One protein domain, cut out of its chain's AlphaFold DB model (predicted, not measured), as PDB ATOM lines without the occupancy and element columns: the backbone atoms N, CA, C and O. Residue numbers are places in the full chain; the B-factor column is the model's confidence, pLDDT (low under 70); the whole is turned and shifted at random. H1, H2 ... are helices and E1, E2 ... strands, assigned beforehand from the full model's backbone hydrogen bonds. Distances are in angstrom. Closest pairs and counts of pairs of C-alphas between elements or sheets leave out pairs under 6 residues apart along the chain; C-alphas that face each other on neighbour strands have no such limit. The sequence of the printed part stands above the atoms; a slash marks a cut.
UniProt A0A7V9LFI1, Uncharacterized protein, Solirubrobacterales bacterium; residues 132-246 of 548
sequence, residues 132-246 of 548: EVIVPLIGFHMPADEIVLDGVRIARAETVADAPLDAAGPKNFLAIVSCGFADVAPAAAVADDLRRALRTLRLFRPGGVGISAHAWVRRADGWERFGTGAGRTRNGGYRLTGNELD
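This is residues 132 to 246 of the 548 residues of an uncharacterized protein of Solirubrobacterales bacterium (UniProt A0A7V9LFI1). A strongly twisted sheet of six strands makes the core, and one long helix, H2, covers its E2, E3 and E4 part on one face; the short helix H1 only grazes the sheet. The link of residues 157 to 172 loops out on the side away from H2, and the tail, residues 228 to 246, runs back from E6 toward the E2 end. The printed part has 115 residues, in the order E1 E2 E3 E4 H1 H2 E5 E6, with under half in named elements, of mixed class. The sheet is antiparallel, E2 - E3 - E4 - E1 - E5 - E6; the whole is compact, radius of gyration of the C-alphas 13.4 A, but elongated, 39 by 25 by 24 A.

E1, residues 132 to 138, begins at C-alpha (174.436, 130.969, 202.647) and is 19.3 A long. E4, 173 to 179, measures 18.9 A; E3 is 152 to 156, E2 146 to 149. E5, 214 to 219, measures 16.1 A and E6, 222 to 227, 16.8 A, ending at (162.258, 129.616, 193.290). H1 is 186 to 189; H2, 191 to 204, is 20.0 A long.

E1 has N 135 and O 175 of E4 at 2.8 A, and N 134 and O 216 of E5 at 2.8 A. E2, E3 and E4 form a meander, each the antiparallel neighbour of the one before, with N 147 to O 154 at 2.9 A and N 153 to O 176 at 2.9 A. In the hairpin E5 and E6, N 217 and O 224 are 2.9 A apart. H2 lies over E3 and E4 at a height over the sheet of 9.4 A, slantwise to the strands, at 57 degrees to E3 on the local plane; every O i to N i+4 pair in it is within hydrogen-bond range.

The C-alphas of Asp 183 and Asn 243, the farthest apart, are 40.9 A apart. The printed part has no cut; the link E3 to E4 is long. Residues 170 to 171 and 180 to 184 have pLDDT under 70.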
ATOM      1  N   GLU A 132     174.442 129.685 203.331       84.44
ATOM      2  CA  GLU A 132     174.436 130.969 202.647       84.44
ATOM      3  C   GLU A 132     173.424 130.880 201.503       84.44
ATOM      4  O   GLU A 132     173.474 129.956 200.691       84.44
ATOM      5  N   VAL A 133     172.484 131.812 201.445       90.25
ATOM      6  CA  VAL A 133     171.559 131.966 200.324       90.25
ATOM      7  C   VAL A 133     172.025 133.133 199.481       90.25
ATOM      8  O   VAL A 133     172.282 134.214 200.004       90.25
ATOM      9  N   ILE A 134     172.091 132.928 198.170       92.38
ATOM     10  CA  ILE A 134     172.431 133.964 197.199       92.38
ATOM     11  C   ILE A 134     171.276 134.177 196.223       92.38
ATOM     12  O   ILE A 134     170.690 133.235 195.681       92.38
ATOM     13  N   VAL A 135     170.959 135.443 195.977       93.44
ATOM     14  CA  VAL A 135     169.871 135.869 195.097       93.44
ATOM     15  C   VAL A 135     170.373 136.964 194.161       93.44
ATOM     16  O   VAL A 135     170.749 138.038 194.629       93.44
ATOM     17  N   PRO A 136     170.372 136.754 192.834       93.69
ATOM     18  CA  PRO A 136     170.738 137.802 191.895       93.69
ATOM     19  C   PRO A 136     169.777 138.984 191.960       93.69
ATOM     20  O   PRO A 136     168.554 138.814 191.890       93.69
ATOM     21  N   LEU A 137     170.345 140.184 192.039       93.31
ATOM     22  CA  LEU A 137     169.621 141.440 191.933       93.31
ATOM     23  C   LEU A 137     169.492 141.847 190.466       93.31
ATOM     24  O   LEU A 137     170.473 141.927 189.728       93.31
ATOM     25  N   ILE A 138     168.265 142.144 190.051       90.38
ATOM     26  CA  ILE A 138     167.939 142.623 188.710       90.38
ATOM     27  C   ILE A 138     167.890 144.150 188.735       90.38
ATOM     28  O   ILE A 138     167.290 144.754 189.625       90.38
ATOM     29  N   GLY A 139     168.524 144.772 187.738       89.81
ATOM     30  CA  GLY A 139     168.504 146.222 187.540       89.81
ATOM     31  C   GLY A 139     169.427 147.009 188.473       89.81
ATOM     32  O   GLY A 139     169.483 148.225 188.344       89.81
ATOM     33  N   PHE A 140     170.169 146.359 189.374       93.00
ATOM     34  CA  PHE A 140     171.026 147.021 190.360       93.00
ATOM     35  C   PHE A 140     172.479 147.165 189.893       93.00
ATOM     36  O   PHE A 140     173.067 146.230 189.351       93.00
ATOM     37  N   HIS A 141     173.078 148.329 190.142       92.50
ATOM     38  CA  HIS A 141     174.486 148.594 189.880       92.50
ATOM     39  C   HIS A 141     175.071 149.574 190.902       92.50
ATOM     40  O   HIS A 141     174.508 150.641 191.145       92.50
ATOM     41  N   MET A 142     176.269 149.292 191.412       92.62
ATOM     42  CA  MET A 142     177.034 150.222 192.248       92.62
ATOM     43  C   MET A 142     178.536 150.172 191.917       92.62
ATOM     44  O   MET A 142     178.991 149.209 191.298       92.62
ATOM     45  N   PRO A 143     179.316 151.218 192.248       89.94
ATOM     46  CA  PRO A 143     180.759 151.216 192.023       89.94
ATOM     47  C   PRO A 143     181.517 150.345 193.029       89.94
ATOM     48  O   PRO A 143     182.547 149.793 192.661       89.94
ATOM     49  N   ALA A 144     181.019 150.221 194.263       89.38
ATOM     50  CA  ALA A 144     181.626 149.375 195.285       89.38
ATOM     51  C   ALA A 144     181.431 147.885 194.984       89.38
ATOM     52  O   ALA A 144     180.507 147.493 194.269       89.38
ATOM     53  N   ASP A 145     182.299 147.062 195.558       90.31
ATOM     54  CA  ASP A 145     182.234 145.609 195.399       90.31
ATOM     55  C   ASP A 145     181.303 144.948 196.417       90.31
ATOM     56  O   ASP A 145     180.792 143.862 196.149       90.31
ATOM     57  N   GLU A 146     181.046 145.613 197.547       91.50
ATOM     58  CA  GLU A 146     180.179 145.119 198.613       91.50
ATOM     59  C   GLU A 146     179.519 146.261 199.407       91.50
ATOM     60  O   GLU A 146     180.116 147.319 199.611       91.50
ATOM     61  N   ILE A 147     178.285 146.031 199.859       93.31
ATOM     62  CA  ILE A 147     177.553 146.831 200.849       93.31
ATOM     63  C   ILE A 147     176.714 145.895 201.732       93.31
ATOM     64  O   ILE A 147     176.290 144.836 201.276       93.31
ATOM     65  N   VAL A 148     176.447 146.273 202.983       91.44
ATOM     66  CA  VAL A 148     175.599 145.503 203.907       91.44
ATOM     67  C   VAL A 148     174.399 146.348 204.322       91.44
ATOM     68  O   VAL A 148     174.573 147.402 204.927       91.44
ATOM     69  N   LEU A 149     173.187 145.875 204.025       91.56
ATOM     70  CA  LEU A 149     171.919 146.541 204.330       91.56
ATOM     71  C   LEU A 149     171.071 145.645 205.235       91.56
ATOM     72  O   LEU A 149     170.644 144.578 204.807       91.56
ATOM     73  N   ASP A 150     170.838 146.071 206.477       80.69
ATOM     74  CA  ASP A 150     170.007 145.369 207.470       80.69
ATOM     75  C   ASP A 150     170.254 143.845 207.559       80.69
ATOM     76  O   ASP A 150     169.318 143.054 207.598       80.69
ATOM     77  N   GLY A 151     171.525 143.427 207.574       80.75
ATOM     78  CA  GLY A 151     171.918 142.012 207.653       80.75
ATOM     79  C   GLY A 151     172.028 141.293 206.303       80.75
ATOM     80  O   GLY A 151     172.595 140.207 206.244       80.75
ATOM     81  N   VAL A 152     171.587 141.917 205.206       92.25
ATOM     82  CA  VAL A 152     171.778 141.415 203.839       92.25
ATOM     83  C   VAL A 152     173.057 141.987 203.250       92.25
ATOM     84  O   VAL A 152     173.212 143.201 203.108       92.25
ATOM     85  N   ARG A 153     173.969 141.109 202.842       93.94
ATOM     86  CA  ARG A 153     175.199 141.491 202.146       93.94
ATOM     87  C   ARG A 153     174.934 141.526 200.646       93.94
ATOM     88  O   ARG A 153     174.522 140.532 200.064       93.94
ATOM     89  N   ILE A 154     175.146 142.664 200.000       94.69
ATOM     90  CA  ILE A 154     175.037 142.810 198.548       94.69
ATOM     91  C   ILE A 154     176.445 142.938 197.991       94.69
ATOM     92  O   ILE A 154     177.112 143.947 198.215       94.69
ATOM     93  N   ALA A 155     176.884 141.930 197.247       93.38
ATOM     94  CA  ALA A 155     178.227 141.870 196.690       93.38
ATOM     95  C   ALA A 155     178.199 141.671 195.174       93.38
ATOM     96  O   ALA A 155     177.235 141.152 194.605       93.38
ATOM     97  N   ARG A 156     179.262 142.094 194.493       91.94
ATOM     98  CA  ARG A 156     179.452 141.814 193.070       91.94
ATOM     99  C   ARG A 156     179.576 140.302 192.866       91.94
ATOM    100  O   ARG A 156     180.266 139.626 193.614       91.94
ATOM    101  N   ALA A 157     178.948 139.762 191.826       90.19
ATOM    102  CA  ALA A 157     178.950 138.321 191.571       90.19
ATOM    103  C   ALA A 157     180.356 137.686 191.541       90.19
ATOM    104  O   ALA A 157     180.533 136.577 192.031       90.19
ATOM    105  N   GLU A 158     181.356 138.392 191.006       86.44
ATOM    106  CA  GLU A 158     182.738 137.898 190.897       86.44
ATOM    107  C   GLU A 158     183.499 137.831 192.230       86.44
ATOM    108  O   GLU A 158     184.520 137.153 192.307       86.44
ATOM    109  N   THR A 159     183.026 138.516 193.277       87.31
ATOM    110  CA  THR A 159     183.655 138.464 194.607       87.31
ATOM    111  C   THR A 159     183.106 137.330 195.468       87.31
ATOM    112  O   THR A 159     183.681 137.012 196.509       87.31
ATOM    113  N   VAL A 160     182.018 136.684 195.037       84.94
ATOM    114  CA  VAL A 160     181.416 135.548 195.736       84.94
ATOM    115  C   VAL A 160     182.083 134.260 195.267       84.94
ATOM    116  O   VAL A 160     181.895 133.813 194.134       84.94
ATOM    117  N   ALA A 161     182.878 133.662 196.153       77.50
ATOM    118  CA  ALA A 161     183.559 132.404 195.881       77.50
ATOM    119  C   ALA A 161     182.553 131.281 195.578       77.50
ATOM    120  O   ALA A 161     181.517 131.164 196.228       77.50
ATOM    121  N   ASP A 162     182.884 130.450 194.589       80.69
ATOM    122  CA  ASP A 162     182.095 129.290 194.163       80.69
ATOM    123  C   ASP A 162     180.640 129.599 193.763       80.69
ATOM    124  O   ASP A 162     179.810 128.688 193.739       80.69
ATOM    125  N   ALA A 163     180.299 130.854 193.439       83.94
ATOM    126  CA  ALA A 163     178.953 131.204 192.996       83.94
ATOM    127  C   ALA A 163     178.584 130.442 191.701       83.94
ATOM    128  O   ALA A 163     179.387 130.397 190.762       83.94
ATOM    129  N   PRO A 164     177.371 129.863 191.600       85.75
ATOM    130  CA  PRO A 164     176.905 129.203 190.387       85.75
ATOM    131  C   PRO A 164     176.979 130.142 189.182       85.75
ATOM    132  O   PRO A 164     176.571 131.300 189.276       85.75
ATOM    133  N   LEU A 165     177.437 129.636 188.034       82.06
ATOM    134  CA  LEU A 165     177.592 130.430 186.803       82.06
ATOM    135  C   LEU A 165     176.288 131.128 186.383       82.06
ATOM    136  O   LEU A 165     176.312 132.280 185.959       82.06
ATOM    137  N   ASP A 166     175.153 130.453 186.574       80.69
ATOM    138  CA  ASP A 166     173.816 130.986 186.290       80.69
ATOM    139  C   ASP A 166     173.446 132.186 187.183       80.69
ATOM    140  O   ASP A 166     172.669 133.050 186.774       80.69
ATOM    141  N   ALA A 167     173.993 132.250 188.401       79.31
ATOM    142  CA  ALA A 167     173.838 133.383 189.309       79.31
ATOM    143  C   ALA A 167     174.860 134.487 188.990       79.31
ATOM    144  O   ALA A 167     174.532 135.677 188.987       79.31
ATOM    145  N   ALA A 168     176.093 134.085 188.672       75.50
ATOM    146  CA  ALA A 168     177.262 134.942 188.526       75.50
ATOM    147  C   ALA A 168     177.403 135.610 187.144       75.50
ATOM    148  O   ALA A 168     178.512 135.816 186.647       75.50
ATOM    149  N   GLY A 169     176.279 135.960 186.510       71.69
ATOM    150  CA  GLY A 169     176.284 136.651 185.221       71.69
ATOM    151  C   GLY A 169     177.150 137.928 185.227       71.69
ATOM    152  O   GLY A 169     177.331 138.570 186.268       71.69
ATOM    153  N   PRO A 170     177.702 138.328 184.068       62.19
ATOM    154  CA  PRO A 170     178.650 139.434 183.986       62.19
ATOM    155  C   PRO A 170     178.010 140.744 184.464       62.19
ATOM    156  O   PRO A 170     177.005 141.187 183.911       62.19
ATOM    157  N   LYS A 171     178.643 141.393 185.454       68.81
ATOM    158  CA  LYS A 171     178.195 142.639 186.116       68.81
ATOM    159  C   LYS A 171     176.940 142.511 186.988       68.81
ATOM    160  O   LYS A 171     176.345 143.533 187.332       68.81
ATOM    161  N   ASN A 172     176.564 141.297 187.379       86.50
ATOM    162  CA  ASN A 172     175.482 141.102 188.334       86.50
ATOM    163  C   ASN A 172     175.948 141.371 189.769       86.50
ATOM    164  O   ASN A 172     177.117 141.195 190.119       86.50
ATOM    165  N   PHE A 173     174.993 141.766 190.602       93.81
ATOM    166  CA  PHE A 173     175.141 141.816 192.051       93.81
ATOM    167  C   PHE A 173     174.285 140.715 192.669       93.81
ATOM    168  O   PHE A 173     173.190 140.424 192.181       93.81
ATOM    169  N   LEU A 174     174.791 140.100 193.728       94.38
ATOM    170  CA  LEU A 174     174.127 139.053 194.488       94.38
ATOM    171  C   LEU A 174     173.773 139.615 195.864       94.38
ATOM    172  O   LEU A 174     174.634 140.175 196.539       94.38
ATOM    173  N   ALA A 175     172.512 139.475 196.262       94.56
ATOM    174  CA  ALA A 175     172.084 139.618 197.645       94.56
ATOM    175  C   ALA A 175     172.327 138.298 198.370       94.56
ATOM    176  O   ALA A 175     171.993 137.232 197.856       94.56
ATOM    177  N   ILE A 176     172.933 138.382 199.542       92.75
ATOM    178  CA  ILE A 176     173.508 137.259 200.258       92.75
ATOM    179  C   ILE A 176     172.990 137.314 201.684       92.75
ATOM    180  O   ILE A 176     173.150 138.325 202.373       92.75
ATOM    181  N   VAL A 177     172.353 136.228 202.100       90.88
ATOM    182  CA  VAL A 177     171.699 136.102 203.399       90.88
ATOM    183  C   VAL A 177     172.194 134.826 204.059       90.88
ATOM    184  O   VAL A 177     172.165 133.756 203.453       90.88
ATOM    185  N   SER A 178     172.664 134.935 205.296       84.38
ATOM    186  CA  SER A 178     172.964 133.768 206.124       84.38
ATOM    187  C   SER A 178     171.663 133.284 206.751       84.38
ATOM    188  O   SER A 178     171.094 133.997 207.571       84.38
ATOM    189  N   CYS A 179     171.177 132.103 206.366       74.38
ATOM    190  CA  CYS A 179     170.008 131.506 207.003       74.38
ATOM    191  C   CYS A 179     170.440 130.457 208.032       74.38
ATOM    192  O   CYS A 179     171.315 129.627 207.761       74.38
ATOM    193  N   GLY A 180     169.816 130.499 209.211       64.81
ATOM    194  CA  GLY A 180     169.908 129.430 210.200       64.81
ATOM    195  C   GLY A 180     169.246 128.142 209.708       64.81
ATOM    196  O   GLY A 180     168.632 128.100 208.639       64.81
ATOM    197  N   PHE A 181     169.363 127.074 210.495       56.66
ATOM    198  CA  PHE A 181     168.606 125.851 210.242       56.66
ATOM    199  C   PHE A 181     167.113 126.142 210.422       56.66
ATOM    200  O   PHE A 181     166.690 126.555 211.499       56.66
ATOM    201  N   ALA A 182     166.319 125.920 209.376       58.44
ATOM    202  CA  ALA A 182     164.874 126.094 209.426       58.44
ATOM    203  C   ALA A 182     164.164 124.905 208.768       58.44
ATOM    204  O   ALA A 182     164.557 124.438 207.695       58.44
ATOM    205  N   ASP A 183     163.059 124.467 209.374       56.75
ATOM    206  CA  ASP A 183     162.139 123.468 208.802       56.75
ATOM    207  C   ASP A 183     161.251 124.054 207.685       56.75
ATOM    208  O   ASP A 183     160.360 123.397 207.147       56.75
ATOM    209  N   VAL A 184     161.486 125.316 207.323       66.69
ATOM    210  CA  VAL A 184     160.739 126.050 206.305       66.69
ATOM    211  C   VAL A 184     161.525 126.052 204.990       66.69
ATOM    212  O   VAL A 184     162.753 125.953 204.966       66.69
ATOM    213  N   ALA A 185     160.814 126.170 203.867       72.31
ATOM    214  CA  ALA A 185     161.434 126.313 202.556       72.31
ATOM    215  C   ALA A 185     162.437 127.492 202.533       72.31
ATOM    216  O   ALA A 185     162.105 128.565 203.049       72.31
ATOM    217  N   PRO A 186     163.599 127.354 201.856       76.31
ATOM    218  CA  PRO A 186     164.631 128.395 201.800       76.31
ATOM    219  C   PRO A 186     164.089 129.770 201.400       76.31
ATOM    220  O   PRO A 186     164.488 130.785 201.959       76.31
ATOM    221  N   ALA A 187     163.132 129.805 200.465       78.56
ATOM    222  CA  ALA A 187     162.506 131.040 200.005       78.56
ATOM    223  C   ALA A 187     161.801 131.807 201.124       78.56
ATOM    224  O   ALA A 187     161.912 133.026 201.175       78.56
ATOM    225  N   ALA A 188     161.090 131.107 202.007       78.81
ATOM    226  CA  ALA A 188     160.388 131.731 203.119       78.81
ATOM    227  C   ALA A 188     161.366 132.181 204.212       78.81
ATOM    228  O   ALA A 188     161.172 133.254 204.771       78.81
ATOM    229  N   ALA A 189     162.437 131.413 204.446       80.62
ATOM    230  CA  ALA A 189     163.453 131.733 205.447       80.62
ATOM    231  C   ALA A 189     164.169 133.069 205.177       80.62
ATOM    232  O   ALA A 189     164.494 133.777 206.117       80.62
ATOM    233  N   VAL A 190     164.381 133.437 203.906       86.06
ATOM    234  CA  VAL A 190     165.085 134.685 203.535       86.06
ATOM    235  C   VAL A 190     164.166 135.795 203.022       86.06
ATOM    236  O   VAL A 190     164.638 136.867 202.639       86.06
ATOM    237  N   ALA A 191     162.854 135.546 202.940       85.94
ATOM    238  CA  ALA A 191     161.927 136.453 202.269       85.94
ATOM    239  C   ALA A 191     161.904 137.843 202.917       85.94
ATOM    240  O   ALA A 191     161.929 138.850 202.210       85.94
ATOM    241  N   ASP A 192     161.873 137.900 204.247       86.44
ATOM    242  CA  ASP A 192     161.762 139.160 204.980       86.44
ATOM    243  C   ASP A 192     163.041 139.994 204.911       86.44
ATOM    244  O   ASP A 192     162.964 141.215 204.752       86.44
ATOM    245  N   ASP A 193     164.209 139.354 204.931       89.62
ATOM    246  CA  ASP A 193     165.498 140.034 204.782       89.62
ATOM    247  C   ASP A 193     165.646 140.633 203.382       89.62
ATOM    248  O   ASP A 193     165.969 141.814 203.221       89.62
ATOM    249  N   LEU A 194     165.315 139.858 202.344       90.94
ATOM    250  CA  LEU A 194     165.351 140.339 200.963       90.94
ATOM    251  C   LEU A 194     164.343 141.468 200.725       90.94
ATOM    252  O   LEU A 194     164.687 142.465 200.085       90.94
ATOM    253  N   ARG A 195     163.113 141.349 201.246       89.56
ATOM    254  CA  ARG A 195     162.107 142.424 201.172       89.56
ATOM    255  C   ARG A 195     162.608 143.686 201.857       89.56
ATOM    256  O   ARG A 195     162.505 144.760 201.273       89.56
ATOM    257  N   ARG A 196     163.209 143.566 203.043       91.00
ATOM    258  CA  ARG A 196     163.772 144.690 203.800       91.00
ATOM    259  C   ARG A 196     164.892 145.394 203.037       91.00
ATOM    260  O   ARG A 196     164.853 146.614 202.903       91.00
ATOM    261  N   ALA A 197     165.833 144.647 202.462       93.19
ATOM    262  CA  ALA A 197     166.897 145.227 201.646       93.19
ATOM    263  C   ALA A 197     166.339 145.934 200.395       93.19
ATOM    264  O   ALA A 197     166.704 147.076 200.099       93.19
ATOM    265  N   LEU A 198     165.402 145.295 199.681       92.75
ATOM    266  CA  LEU A 198     164.743 145.896 198.519       92.75
ATOM    267  C   LEU A 198     163.952 147.147 198.885       92.75
ATOM    268  O   LEU A 198     164.003 148.126 198.143       92.75
ATOM    269  N   ARG A 199     163.251 147.144 200.020       93.38
ATOM    270  CA  ARG A 199     162.548 148.310 200.553       93.38
ATOM    271  C   ARG A 199     163.493 149.477 200.741       93.38
ATOM    272  O   ARG A 199     163.199 150.568 200.263       93.38
ATOM    273  N   THR A 200     164.610 149.257 201.429       95.50
ATOM    274  CA  THR A 200     165.583 150.311 201.716       95.50
ATOM    275  C   THR A 200     166.084 150.935 200.414       95.50
ATOM    276  O   THR A 200     166.016 152.155 200.249       95.50
ATOM    277  N   LEU A 201     166.462 150.110 199.429       94.56
ATOM    278  CA  LEU A 201     166.867 150.582 198.101       94.56
ATOM    279  C   LEU A 201     165.748 151.369 197.401       94.56
ATOM    280  O   LEU A 201     165.971 152.486 196.925       94.56
ATOM    281  N   ARG A 202     164.538 150.800 197.378       93.12
ATOM    282  CA  ARG A 202     163.343 151.365 196.740       93.12
ATOM    283  C   ARG A 202     162.727 152.530 197.490       93.12
ATOM    284  O   ARG A 202     161.838 153.125 196.914       93.12
ATOM    285  N   LEU A 203     163.125 152.874 198.706       94.75
ATOM    286  CA  LEU A 203     162.728 154.126 199.358       94.75
ATOM    287  C   LEU A 203     163.802 155.194 199.175       94.75
ATOM    288  O   LEU A 203     163.478 156.357 198.954       94.75
ATOM    289  N   PHE A 204     165.073 154.794 199.183       94.69
ATOM    290  CA  PHE A 204     166.192 155.719 199.072       94.69
ATOM    291  C   PHE A 204     166.200 156.504 197.750       94.69
ATOM    292  O   PHE A 204     166.460 157.711 197.765       94.69
ATOM    293  N   ARG A 205     165.888 155.838 196.624       91.62
ATOM    294  CA  ARG A 205     165.856 156.442 195.279       91.62
ATOM    295  C   ARG A 205     164.905 155.710 194.322       91.62
ATOM    296  O   ARG A 205     164.793 154.487 194.431       91.62
ATOM    297  N   PRO A 206     164.262 156.408 193.364       89.06
ATOM    298  CA  PRO A 206     163.556 155.755 192.264       89.06
ATOM    299  C   PRO A 206     164.459 154.817 191.447       89.06
ATOM    300  O   PRO A 206     165.615 155.124 191.157       89.06
ATOM    301  N   GLY A 207     163.911 153.669 191.047       85.25
ATOM    302  CA  GLY A 207     164.581 152.716 190.163       85.25
ATOM    303  C   GLY A 207     163.969 151.316 190.222       85.25
ATOM    304  O   GLY A 207     163.356 150.924 191.216       85.25
ATOM    305  N   GLY A 208     164.146 150.549 189.147       85.00
ATOM    306  CA  GLY A 208     163.578 149.211 188.972       85.00
ATOM    307  C   GLY A 208     164.439 148.102 189.571       85.00
ATOM    308  O   GLY A 208     164.788 147.153 188.875       85.00
ATOM    309  N   VAL A 209     164.804 148.212 190.853       91.12
ATOM    310  CA  VAL A 209     165.513 147.122 191.539       91.12
ATOM    311  C   VAL A 209     164.545 146.011 191.940       91.12
ATOM    312  O   VAL A 209     163.454 146.259 192.469       91.12
ATOM    313  N   GLY A 210     164.950 144.767 191.725       90.56
ATOM    314  CA  GLY A 210     164.279 143.609 192.300       90.56
ATOM    315  C   GLY A 210     165.174 142.381 192.313       90.56
ATOM    316  O   GLY A 210     166.381 142.483 192.114       90.56
ATOM    317  N   ILE A 211     164.575 141.226 192.569       91.06
ATOM    318  CA  ILE A 211     165.278 139.949 192.705       91.06
ATOM    319  C   ILE A 211     164.907 139.005 191.562       91.06
ATOM    320  O   ILE A 211     163.810 139.064 191.007       91.06
ATOM    321  N   SER A 212     165.843 138.131 191.208       90.00
ATOM    322  CA  SER A 212     165.625 137.039 190.262       90.00
ATOM    323  C   SER A 212     164.532 136.083 190.740       90.00
ATOM    324  O   SER A 212     164.395 135.834 191.937       90.00
ATOM    325  N   ALA A 213     163.802 135.484 189.790       88.12
ATOM    326  CA  ALA A 213     162.828 134.417 190.045       88.12
ATOM    327  C   ALA A 213     163.462 133.151 190.657       88.12
ATOM    328  O   ALA A 213     162.764 132.302 191.209       88.12
ATOM    329  N   HIS A 214     164.785 133.023 190.549       89.88
ATOM    330  CA  HIS A 214     165.553 131.906 191.079       89.88
ATOM    331  C   HIS A 214     166.689 132.398 191.970       89.88
ATOM    332  O   HIS A 214     167.320 133.418 191.679       89.88
ATOM    333  N   ALA A 215     166.950 131.621 193.009       91.25
ATOM    334  CA  ALA A 215     168.004 131.809 193.986       91.25
ATOM    335  C   ALA A 215     168.711 130.478 194.248       91.25
ATOM    336  O   ALA A 215     168.263 129.426 193.781       91.25
ATOM    337  N   TRP A 216     169.812 130.530 194.990       90.88
ATOM    338  CA  TRP A 216     170.589 129.355 195.355       90.88
ATOM    339  C   TRP A 216     170.833 129.333 196.854       90.88
ATOM    340  O   TRP A 216     171.151 130.358 197.446       90.88
ATOM    341  N   VAL A 217     170.690 128.160 197.460       88.62
ATOM    342  CA  VAL A 217     171.030 127.900 198.858       88.62
ATOM    343  C   VAL A 217     172.253 126.997 198.909       88.62
ATOM    344  O   VAL A 217     172.350 126.019 198.162       88.62
ATOM    345  N   ARG A 218     173.213 127.334 199.766       84.50
ATOM    346  CA  ARG A 218     174.414 126.536 199.985       84.50
ATOM    347  C   ARG A 218     174.093 125.388 200.935       84.50
ATOM    348  O   ARG A 218     173.766 125.616 202.095       84.50
ATOM    349  N   ARG A 219     174.213 124.155 200.448       80.38
ATOM    350  CA  ARG A 219     174.137 122.919 201.239       80.38
ATOM    351  C   ARG A 219     175.516 122.272 201.364       80.38
ATOM    352  O   ARG A 219     176.473 122.695 200.718       80.38
ATOM    353  N   ALA A 220     175.607 121.221 202.183       73.12
ATOM    354  CA  ALA A 220     176.840 120.459 202.395       73.12
ATOM    355  C   ALA A 220     177.468 119.951 201.081       73.12
ATOM    356  O   ALA A 220     178.688 119.987 200.934       73.12
ATOM    357  N   ASP A 221     176.630 119.558 200.117       71.12
ATOM    358  CA  ASP A 221     177.055 118.973 198.839       71.12
ATOM    359  C   ASP A 221     177.153 119.993 197.683       71.12
ATOM    360  O   ASP A 221     177.431 119.614 196.544       71.12
ATOM    361  N   GLY A 222     176.934 121.288 197.947       80.56
ATOM    362  CA  GLY A 222     177.013 122.360 196.948       80.56
ATOM    363  C   GLY A 222     175.793 123.282 196.919       80.56
ATOM    364  O   GLY A 222     175.040 123.381 197.885       80.56
ATOM    365  N   TRP A 223     175.609 123.996 195.806       87.19
ATOM    366  CA  TRP A 223     174.503 124.941 195.624       87.19
ATOM    367  C   TRP A 223     173.255 124.257 195.072       87.19
ATOM    368  O   TRP A 223     173.295 123.646 194.004       87.19
ATOM    369  N   GLU A 224     172.126 124.437 195.748       86.12
ATOM    370  CA  GLU A 224     170.814 123.998 195.275       86.12
ATOM    371  C   GLU A 224     169.986 125.204 194.828       86.12
ATOM    372  O   GLU A 224     169.899 126.208 195.533       86.12
ATOM    373  N   ARG A 225     169.362 125.111 193.650       88.75
ATOM    374  CA  ARG A 225     168.509 126.171 193.104       88.75
ATOM    375  C   ARG A 225     167.085 126.052 193.644       88.75
ATOM    376  O   ARG A 225     166.500 124.977 193.605       88.75
ATOM    377  N   PHE A 226     166.488 127.177 194.024       87.38
ATOM    378  CA  PHE A 226     165.080 127.260 194.407       87.38
ATOM    379  C   PHE A 226     164.396 128.490 193.787       87.38
ATOM    380  O   PHE A 226     165.051 129.412 193.294       87.38
ATOM    381  N   GLY A 227     163.060 128.489 193.770       86.31
ATOM    382  CA  GLY A 227     162.258 129.616 193.290       86.31
ATOM    383  C   GLY A 227     162.021 130.644 194.394       86.31
ATOM    384  O   GLY A 227     161.539 130.290 195.465       86.31
ATOM    385  N   THR A 228     162.314 131.917 194.136       84.19
ATOM    386  CA  THR A 228     162.100 133.009 195.108       84.19
ATOM    387  C   THR A 228     160.641 133.452 195.196       84.19
ATOM    388  O   THR A 228     160.269 134.162 196.122       84.19
ATOM    389  N   GLY A 229     159.819 133.089 194.203       81.00
ATOM    390  CA  GLY A 229     158.463 133.622 194.050       81.00
ATOM    391  C   GLY A 229     158.428 135.095 193.627       81.00
ATOM    392  O   GLY A 229     157.364 135.709 193.646       81.00
ATOM    393  N   ALA A 230     159.570 135.674 193.243       81.19
ATOM    394  CA  ALA A 230     159.655 137.072 192.855       81.19
ATOM    395  C   ALA A 230     158.855 137.381 191.583       81.19
ATOM    396  O   ALA A 230     158.978 136.694 190.565       81.19
ATOM    397  N   GLY A 231     158.074 138.463 191.634       72.12
ATOM    398  CA  GLY A 231     157.402 139.026 190.467       72.12
ATOM    399  C   GLY A 231     158.372 139.683 189.479       72.12
ATOM    400  O   GLY A 231     159.566 139.846 189.742       72.12
ATOM    401  N   ARG A 232     157.851 140.101 188.319       76.25
ATOM    402  CA  ARG A 232     158.646 140.858 187.340       76.25
ATOM    403  C   ARG A 232     159.040 142.205 187.935       76.25
ATOM    404  O   ARG A 232     158.197 142.934 188.448       76.25
ATOM    405  N   THR A 233     160.317 142.550 187.819       77.44
ATOM    406  CA  THR A 233     160.804 143.867 188.223       77.44
ATOM    407  C   THR A 233     160.263 144.937 187.287       77.44
ATOM    408  O   THR A 233     160.100 144.710 186.085       77.44
ATOM    409  N   ARG A 234     160.012 146.127 187.829       76.81
ATOM    410  CA  ARG A 234     159.670 147.290 187.014       76.81
ATOM    411  C   ARG A 234     160.833 147.676 186.110       76.81
ATOM    412  O   ARG A 234     161.995 147.423 186.423       76.81
ATOM    413  N   ASN A 235     160.506 148.312 184.992       73.62
ATOM    414  CA  ASN A 235     161.513 148.847 184.087       73.62
ATOM    415  C   ASN A 235     162.284 149.988 184.766       73.62
ATOM    416  O   ASN A 235     161.706 150.788 185.498       73.62
ATOM    417  N   GLY A 236     163.578 150.082 184.467       77.62
ATOM    418  CA  GLY A 236     164.456 151.141 184.962       77.62
ATOM    419  C   GLY A 236     165.656 150.581 185.715       77.62
ATOM    420  O   GLY A 236     165.532 149.664 186.519       77.62
ATOM    421  N   GLY A 237     166.837 151.133 185.448       85.94
ATOM    422  CA  GLY A 237     168.038 150.793 186.204       85.94
ATOM    423  C   GLY A 237     168.043 151.466 187.575       85.94
ATOM    424  O   GLY A 237     167.497 152.552 187.753       85.94
ATOM    425  N   TYR A 238     168.709 150.835 188.529       92.06
ATOM    426  CA  TYR A 238     169.034 151.375 189.835       92.06
ATOM    427  C   TYR A 238     170.554 151.489 189.930       92.06
ATOM    428  O   TYR A 238     171.259 150.482 190.005       92.06
ATOM    429  N   ARG A 239     171.074 152.718 189.884       92.75
ATOM    430  CA  ARG A 239     172.513 152.983 189.958       92.75
ATOM    431  C   ARG A 239     172.830 153.811 191.195       92.75
ATOM    432  O   ARG A 239     172.322 154.923 191.324       92.75
ATOM    433  N   LEU A 240     173.695 153.280 192.052       92.31
ATOM    434  CA  LEU A 240     174.314 154.020 193.150       92.31
ATOM    435  C   LEU A 240     175.618 154.663 192.679       92.31
ATOM    436  O   LEU A 240     176.336 154.098 191.850       92.31
ATOM    437  N   THR A 241     175.928 155.836 193.214       91.38
ATOM    438  CA  THR A 241     177.245 156.472 193.115       91.38
ATOM    439  C   THR A 241     178.038 156.230 194.400       91.38
ATOM    440  O   THR A 241     177.474 155.837 195.418       91.38
ATOM    441  N   GLY A 242     179.359 156.437 194.366       85.19
ATOM    442  CA  GLY A 242     180.227 156.134 195.513       85.19
ATOM    443  C   GLY A 242     179.867 156.925 196.774       85.19
ATOM    444  O   GLY A 242     179.924 156.378 197.865       85.19
ATOM    445  N   ASN A 243     179.421 158.173 196.611       88.38
ATOM    446  CA  ASN A 243     179.079 159.058 197.728       88.38
ATOM    447  C   ASN A 243     177.770 158.657 198.428       88.38
ATOM    448  O   ASN A 243     177.559 158.986 199.587       88.38
ATOM    449  N   GLU A 244     176.889 157.944 197.731       92.38
ATOM    450  CA  GLU A 244     175.552 157.607 198.228       92.38
ATOM    451  C   GLU A 244     175.539 156.327 199.073       92.38
ATOM    452  O   GLU A 244     174.523 156.008 199.684       92.38
ATOM    453  N   LEU A 245     176.642 155.571 199.101       89.38
ATOM    454  CA  LEU A 245     176.726 154.300 199.827       89.38
ATOM    455  C   LEU A 245     176.655 154.510 201.344       89.38
ATOM    456  O   LEU A 245     175.924 153.798 202.031       89.38
ATOM    457  N   ASP A 246     177.366 155.514 201.859       89.81
ATOM    458  CA  ASP A 246     177.354 155.839 203.288       89.81
ATOM    459  C   ASP A 246     175.994 156.401 203.722       89.81
ATOM    460  O   ASP A 246     175.465 156.026 204.771       89.81
TER     461      ASP A 246